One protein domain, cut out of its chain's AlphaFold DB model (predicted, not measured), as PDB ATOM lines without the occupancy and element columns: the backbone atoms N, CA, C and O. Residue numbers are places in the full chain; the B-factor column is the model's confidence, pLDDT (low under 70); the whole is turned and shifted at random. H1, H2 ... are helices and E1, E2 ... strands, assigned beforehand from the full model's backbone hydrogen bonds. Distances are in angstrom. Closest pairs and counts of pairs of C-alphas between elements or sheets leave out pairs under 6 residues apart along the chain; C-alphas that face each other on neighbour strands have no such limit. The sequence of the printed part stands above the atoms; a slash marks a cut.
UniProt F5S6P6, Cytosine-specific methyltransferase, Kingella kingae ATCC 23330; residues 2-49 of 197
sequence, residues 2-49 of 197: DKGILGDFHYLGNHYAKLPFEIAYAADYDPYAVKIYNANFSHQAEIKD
ATOM      1  N   ASP A   2     -21.670  11.198   1.793       63.94
ATOM      2  CA  ASP A   2     -20.974   9.895   1.838       63.94
ATOM      3  C   ASP A   2     -19.802   9.763   0.847       63.94
ATOM      4  O   ASP A   2     -19.052   8.797   0.918       63.94
ATOM      5  N   LYS A   3     -19.517  10.778   0.016       80.50
ATOM      6  CA  LYS A   3     -18.235  10.867  -0.719       80.50
ATOM      7  C   LYS A   3     -17.021  10.878   0.217       80.50
ATOM      8  O   LYS A   3     -15.954  10.420  -0.163       80.50
ATOM      9  N   GLY A   4     -17.186  11.366   1.449       84.19
ATOM     10  CA  GLY A   4     -16.119  11.358   2.452       84.19
ATOM     11  C   GLY A   4     -15.673   9.948   2.849       84.19
ATOM     12  O   GLY A   4     -14.474   9.720   2.956       84.19
ATOM     13  N   ILE A   5     -16.612   9.005   3.028       87.69
ATOM     14  CA  ILE A   5     -16.272   7.614   3.366       87.69
ATOM     15  C   ILE A   5     -16.006   6.769   2.121       87.69
ATOM     16  O   ILE A   5     -15.121   5.931   2.145       87.69
ATOM     17  N   LEU A   6     -16.718   6.999   1.017       92.44
ATOM     18  CA  LEU A   6     -16.508   6.238  -0.217       92.44
ATOM     19  C   LEU A   6     -15.240   6.657  -0.972       92.44
ATOM     20  O   LEU A   6     -14.676   5.860  -1.723       92.44
ATOM     21  N   GLY A   7     -14.789   7.899  -0.791       92.50
ATOM     22  CA  GLY A   7     -13.758   8.508  -1.622       92.50
ATOM     23  C   GLY A   7     -14.262   8.776  -3.043       92.50
ATOM     24  O   GLY A   7     -15.435   9.095  -3.259       92.50
ATOM     25  N   ASP A   8     -13.355   8.657  -4.008       92.75
ATOM     26  CA  ASP A   8     -13.605   8.847  -5.441       92.75
ATOM     27  C   ASP A   8     -14.169  10.239  -5.773       92.75
ATOM     28  O   ASP A   8     -15.279  10.419  -6.296       92.75
ATOM     29  N   PHE A   9     -13.416  11.270  -5.388       92.44
ATOM     30  CA  PHE A   9     -13.754  12.657  -5.693       92.44
ATOM     31  C   PHE A   9     -12.522  13.530  -5.899       92.44
ATOM     32  O   PHE A   9     -11.426  13.232  -5.430       92.44
ATOM     33  N   HIS A  10     -12.726  14.641  -6.601       91.25
ATOM     34  CA  HIS A  10     -11.709  15.662  -6.799       91.25
ATOM     35  C   HIS A  10     -12.013  16.864  -5.916       91.25
ATOM     36  O   HIS A  10     -13.156  17.317  -5.844       91.25
ATOM     37  N   TYR A  11     -10.989  17.388  -5.254       89.38
ATOM     38  CA  TYR A  11     -11.094  18.592  -4.448       89.38
ATOM     39  C   TYR A  11      -9.787  19.381  -4.519       89.38
ATOM     40  O   TYR A  11      -8.716  18.852  -4.224       89.38
ATOM     41  N   LEU A  12      -9.882  20.643  -4.948       87.19
ATOM     42  CA  LEU A  12      -8.753  21.574  -5.075       87.19
ATOM     43  C   LEU A  12      -7.544  20.983  -5.820       87.19
ATOM     44  O   LEU A  12      -6.412  21.043  -5.348       87.19
ATOM     45  N   GLY A  13      -7.801  20.365  -6.975       86.00
ATOM     46  CA  GLY A  13      -6.767  19.758  -7.819       86.00
ATOM     47  C   GLY A  13      -6.229  18.412  -7.323       86.00
ATOM     48  O   GLY A  13      -5.442  17.791  -8.029       86.00
ATOM     49  N   ASN A  14      -6.671  17.929  -6.159       88.44
ATOM     50  CA  ASN A  14      -6.293  16.621  -5.630       88.44
ATOM     51  C   ASN A  14      -7.388  15.589  -5.891       88.44
ATOM     52  O   ASN A  14      -8.578  15.884  -5.758       88.44
ATOM     53  N   HIS A  15      -6.975  14.368  -6.220       94.12
ATOM     54  CA  HIS A  15      -7.865  13.220  -6.328       94.12
ATOM     55  C   HIS A  15      -7.821  12.395  -5.037       94.12
ATOM     56  O   HIS A  15      -6.759  11.936  -4.617       94.12
ATOM     57  N   TYR A  16      -8.986  12.190  -4.428       92.06
ATOM     58  CA  TYR A  16      -9.178  11.342  -3.260       92.06
ATOM     59  C   TYR A  16      -9.650   9.978  -3.744       92.06
ATOM     60  O   TYR A  16     -10.778   9.840  -4.215       92.06
ATOM     61  N   ALA A  17      -8.764   8.984  -3.659       95.06
ATOM     62  CA  ALA A  17      -9.014   7.647  -4.180       95.06
ATOM     63  C   ALA A  17     -10.232   6.986  -3.522       95.06
ATOM     64  O   ALA A  17     -10.565   7.257  -2.367       95.06
ATOM     65  N   LYS A  18     -10.880   6.088  -4.269       94.94
ATOM     66  CA  LYS A  18     -11.947   5.240  -3.745       94.94
ATOM     67  C   LYS A  18     -11.435   4.413  -2.565       94.94
ATOM     68  O   LYS A  18     -10.381   3.781  -2.654       94.94
ATOM     69  N   LEU A  19     -12.203   4.401  -1.487       94.69
ATOM     70  CA  LEU A  19     -11.930   3.601  -0.302       94.69
ATOM     71  C   LEU A  19     -12.708   2.275  -0.363       94.69
ATOM     72  O   LEU A  19     -13.729   2.191  -1.053       94.69
ATOM     73  N   PRO A  20     -12.243   1.221   0.331       94.56
ATOM     74  CA  PRO A  20     -12.853  -0.107   0.294       94.56
ATOM     75  C   PRO A  20     -14.083  -0.191   1.214       94.56
ATOM     76  O   PRO A  20     -14.199  -1.105   2.022       94.56
ATOM     77  N   PHE A  21     -14.982   0.787   1.114       93.75
ATOM     78  CA  PHE A  21     -16.230   0.828   1.862       93.75
ATOM     79  C   PHE A  21     -17.416   0.737   0.911       93.75
ATOM     80  O   PHE A  21     -17.394   1.262  -0.205       93.75
ATOM     81  N   GLU A  22     -18.470   0.102   1.395       93.94
ATOM     82  CA  GLU A  22     -19.783   0.095   0.775       93.94
ATOM     83  C   GLU A  22     -20.815   0.586   1.783       93.94
ATOM     84  O   GLU A  22     -20.609   0.534   2.996       93.94
ATOM     85  N   ILE A  23     -21.919   1.111   1.271       95.12
ATOM     86  CA  ILE A  23     -23.015   1.571   2.114       95.12
ATOM     87  C   ILE A  23     -23.992   0.408   2.204       95.12
ATOM     88  O   ILE A  23     -24.426  -0.112   1.180       95.12
ATOM     89  N   ALA A  24     -24.293  -0.021   3.424       95.75
ATOM     90  CA  ALA A  24     -25.273  -1.074   3.668       95.75
ATOM     91  C   ALA A  24     -26.686  -0.500   3.848       95.75
ATOM     92  O   ALA A  24     -27.671  -1.128   3.472       95.75
ATOM     93  N   TYR A  25     -26.782   0.686   4.453       96.31
ATOM     94  CA  TYR A  25     -28.040   1.362   4.735       96.31
ATOM     95  C   TYR A  25     -27.825   2.871   4.867       96.31
ATOM     96  O   TYR A  25     -26.815   3.318   5.418       96.31
ATOM     97  N   ALA A  26     -28.801   3.656   4.412       95.94
ATOM     98  CA  ALA A  26     -28.841   5.102   4.587       95.94
ATOM     99  C   ALA A  26     -30.290   5.567   4.783       95.94
ATOM    100  O   ALA A  26     -31.192   5.130   4.068       95.94
ATOM    101  N   ALA A  27     -30.507   6.482   5.726       95.25
ATOM    102  CA  ALA A  27     -31.810   7.085   5.971       95.25
ATOM    103  C   ALA A  27     -31.672   8.540   6.416       95.25
ATOM    104  O   ALA A  27     -30.726   8.896   7.121       95.25
ATOM    105  N   ASP A  28     -32.641   9.357   6.020       94.94
ATOM    106  CA  ASP A  28     -32.834  10.715   6.520       94.94
ATOM    107  C   ASP A  28     -34.341  10.981   6.648       94.94
ATOM    108  O   ASP A  28     -35.144  10.433   5.890       94.94
ATOM    109  N   TYR A  29     -34.742  11.809   7.611       93.75
ATOM    110  CA  TYR A  29     -36.151  12.164   7.792       93.75
ATOM    111  C   TYR A  29     -36.608  13.222   6.771       93.75
ATOM    112  O   TYR A  29     -37.807  13.349   6.517       93.75
ATOM    113  N   ASP A  30     -35.673  13.992   6.199       95.19
ATOM    114  CA  ASP A  30     -35.975  15.056   5.246       95.19
ATOM    115  C   ASP A  30     -36.096  14.500   3.810       95.19
ATOM    116  O   ASP A  30     -35.098  14.072   3.214       95.19
ATOM    117  N   PRO A  31     -37.294  14.553   3.189       97.12
ATOM    118  CA  PRO A  31     -37.495  14.065   1.826       97.12
ATOM    119  C   PRO A  31     -36.636  14.794   0.784       97.12
ATOM    120  O   PRO A  31     -36.288  14.202  -0.240       97.12
ATOM    121  N   TYR A  32     -36.268  16.058   1.012       97.06
ATOM    122  CA  TYR A  32     -35.397  16.800   0.098       97.06
ATOM    123  C   TYR A  32     -33.950  16.312   0.184       97.06
ATOM    124  O   TYR A  32     -33.298  16.168  -0.854       97.06
ATOM    125  N   ALA A  33     -33.465  16.001   1.389       95.50
ATOM    126  CA  ALA A  33     -32.139  15.426   1.588       95.50
ATOM    127  C   ALA A  33     -32.028  14.056   0.904       95.50
ATOM    128  O   ALA A  33     -31.086  13.825   0.142       95.50
ATOM    129  N   VAL A  34     -33.033  13.191   1.085       96.88
ATOM    130  CA  VAL A  34     -33.092  11.878   0.422       96.88
ATOM    131  C   VAL A  34     -33.177  12.019  -1.094       96.88
ATOM    132  O   VAL A  34     -32.460  11.328  -1.813       96.88
ATOM    133  N   LYS A  35     -33.987  12.952  -1.609       97.25
ATOM    134  CA  LYS A  35     -34.066  13.209  -3.053       97.25
ATOM    135  C   LYS A  35     -32.699  13.572  -3.643       97.25
ATOM    136  O   LYS A  35     -32.334  13.049  -4.694       97.25
ATOM    137  N   ILE A  36     -31.951  14.459  -2.985       95.81
ATOM    138  CA  ILE A  36     -30.607  14.851  -3.431       95.81
ATOM    139  C   ILE A  36     -29.647  13.663  -3.326       95.81
ATOM    140  O   ILE A  36     -28.890  13.421  -4.261       95.81
ATOM    141  N   TYR A  37     -29.690  12.904  -2.230       95.44
ATOM    142  CA  TYR A  37     -28.877  11.701  -2.060       95.44
ATOM    143  C   TYR A  37     -29.100  10.710  -3.214       95.44
ATOM    144  O   TYR A  37     -28.168  10.371  -3.939       95.44
ATOM    145  N   ASN A  38     -30.352  10.328  -3.454       96.00
ATOM    146  CA  ASN A  38     -30.743   9.316  -4.438       96.00
ATOM    147  C   ASN A  38     -30.412   9.713  -5.882       96.00
ATOM    148  O   ASN A  38     -30.211   8.845  -6.728       96.00
ATOM    149  N   ALA A  39     -30.314  11.017  -6.159       96.00
ATOM    150  CA  ALA A  39     -29.881  11.539  -7.452       96.00
ATOM    151  C   ALA A  39     -28.354  11.478  -7.672       96.00
ATOM    152  O   ALA A  39     -27.910  11.596  -8.810       96.00
ATOM    153  N   ASN A  40     -27.554  11.332  -6.610       93.06
ATOM    154  CA  ASN A  40     -26.090  11.443  -6.662       93.06
ATOM    155  C   ASN A  40     -25.343  10.152  -6.288       93.06
ATOM    156  O   ASN A  40     -24.149  10.045  -6.573       93.06
ATOM    157  N   PHE A  41     -26.015   9.185  -5.661       91.44
ATOM    158  CA  PHE A  41     -25.410   7.937  -5.197       91.44
ATOM    159  C   PHE A  41     -26.086   6.718  -5.826       91.44
ATOM    160  O   PHE A  41     -27.286   6.711  -6.093       91.44
ATOM    161  N   SER A  42     -25.295   5.672  -6.079       91.44
ATOM    162  CA  SER A  42     -25.815   4.409  -6.615       91.44
ATOM    163  C   SER A  42     -26.679   3.680  -5.580       91.44
ATOM    164  O   SER A  42     -27.707   3.107  -5.935       91.44
ATOM    165  N   HIS A  43     -26.302   3.744  -4.299       95.19
ATOM    166  CA  HIS A  43     -27.180   3.363  -3.193       95.19
ATOM    167  C   HIS A  43     -28.340   4.362  -3.081       95.19
ATOM    168  O   HIS A  43     -28.148   5.559  -3.270       95.19
ATOM    169  N   GLN A  44     -29.533   3.878  -2.734       95.75
ATOM    170  CA  GLN A  44     -30.716   4.699  -2.454       95.75
ATOM    171  C   GLN A  44     -30.994   4.783  -0.947       95.75
ATOM    172  O   GLN A  44     -31.073   3.749  -0.292       95.75
ATOM    173  N   ALA A  45     -31.115   5.981  -0.389       96.69
ATOM    174  CA  ALA A  45     -31.524   6.201   0.993       96.69
ATOM    175  C   ALA A  45     -33.054   6.173   1.148       96.69
ATOM    176  O   ALA A  45     -33.799   6.486   0.211       96.69
ATOM    177  N   GLU A  46     -33.510   5.838   2.354       97.19
ATOM    178  CA  GLU A  46     -34.923   5.845   2.741       97.19
ATOM    179  C   GLU A  46     -35.325   7.170   3.400       97.19
ATOM    180  O   GLU A  46     -34.578   7.733   4.205       97.19
ATOM    181  N   ILE A  47     -36.540   7.643   3.099       97.56
ATOM    182  CA  ILE A  47     -37.180   8.722   3.863       97.56
ATOM    183  C   ILE A  47     -37.744   8.093   5.130       97.56
ATOM    184  O   ILE A  47     -38.800   7.457   5.088       97.56
ATOM    185  N   LYS A  48     -37.022   8.222   6.242       95.38
ATOM    186  CA  LYS A  48     -37.372   7.536   7.484       95.38
ATOM    187  C   LYS A  48     -36.902   8.317   8.698       95.38
ATOM    188  O   LYS A  48     -35.760   8.769   8.758       95.38
ATOM    189  N   ASP A  49     -37.782   8.439   9.684       93.12
ATOM    190  CA  ASP A  49     -37.377   8.898  11.004       93.12
ATOM    191  C   ASP A  49     -36.580   7.788  11.693       93.12
ATOM    192  O   ASP A  49     -36.995   6.629  11.718       93.12
TER     193      ASP A  49
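What this domain is: This is residues 2 to 49 of the 197 residues of the protein "Cytosine-specific methyltransferase" of Kingella kingae ATCC 23330 (UniProt F5S6P6). A small hairpin, E1 and E2, with the short helix H1 near it, makes one end of a loose, elongated piece; the helix H2 makes the other end, and a long link, residues 17 to 30, spans between them. Beside H2, residues 27 to 28 pair with residues 46 to 47, parallel. The 48 printed residues hold, in order, H1, E1, E2 and H2, a mixed class with under half of the residues in named elements. The radius of gyration of the C-alphas is 12.3 A and the spans are 36 by 21 by 15 A.

How they stand to each other: Look first at E1, residues 9 to 11, and E2, residues 14 to 16, an antiparallel hairpin at 147 degrees, where N 11 and O 14 are 2.9 A apart and N 16 and O 9 2.8 A, within hydrogen-bond range. In H1, residues 3 to 6, the closest C-alpha to E1 is that of Lys 3, 6.9 A from that of Phe 9. H2, residues 31 to 40, is apart from H1 and E1. In H2 every O i to N i+4 pair is within hydrogen-bond range; H1 is too short for such a pair, and its one O i to N i+3 pair is not within range.

Where its parts are: Find C-alpha 9 at (-13.754, 12.657, -5.693), where E1 begins; E1 is 6.6 A long, E2 6.5 A and H1 5.0 A. H2 runs 14.5 A to C-alpha 40 at (-26.090, 11.443, -6.662).

The domain as a whole: The C-alphas of Gly 13 and Asp 49, the two farthest apart, are 37.5 A apart. The printed part has no cut; the link from E2 to H2 is long, and residue 2 is under 70 in pLDDT.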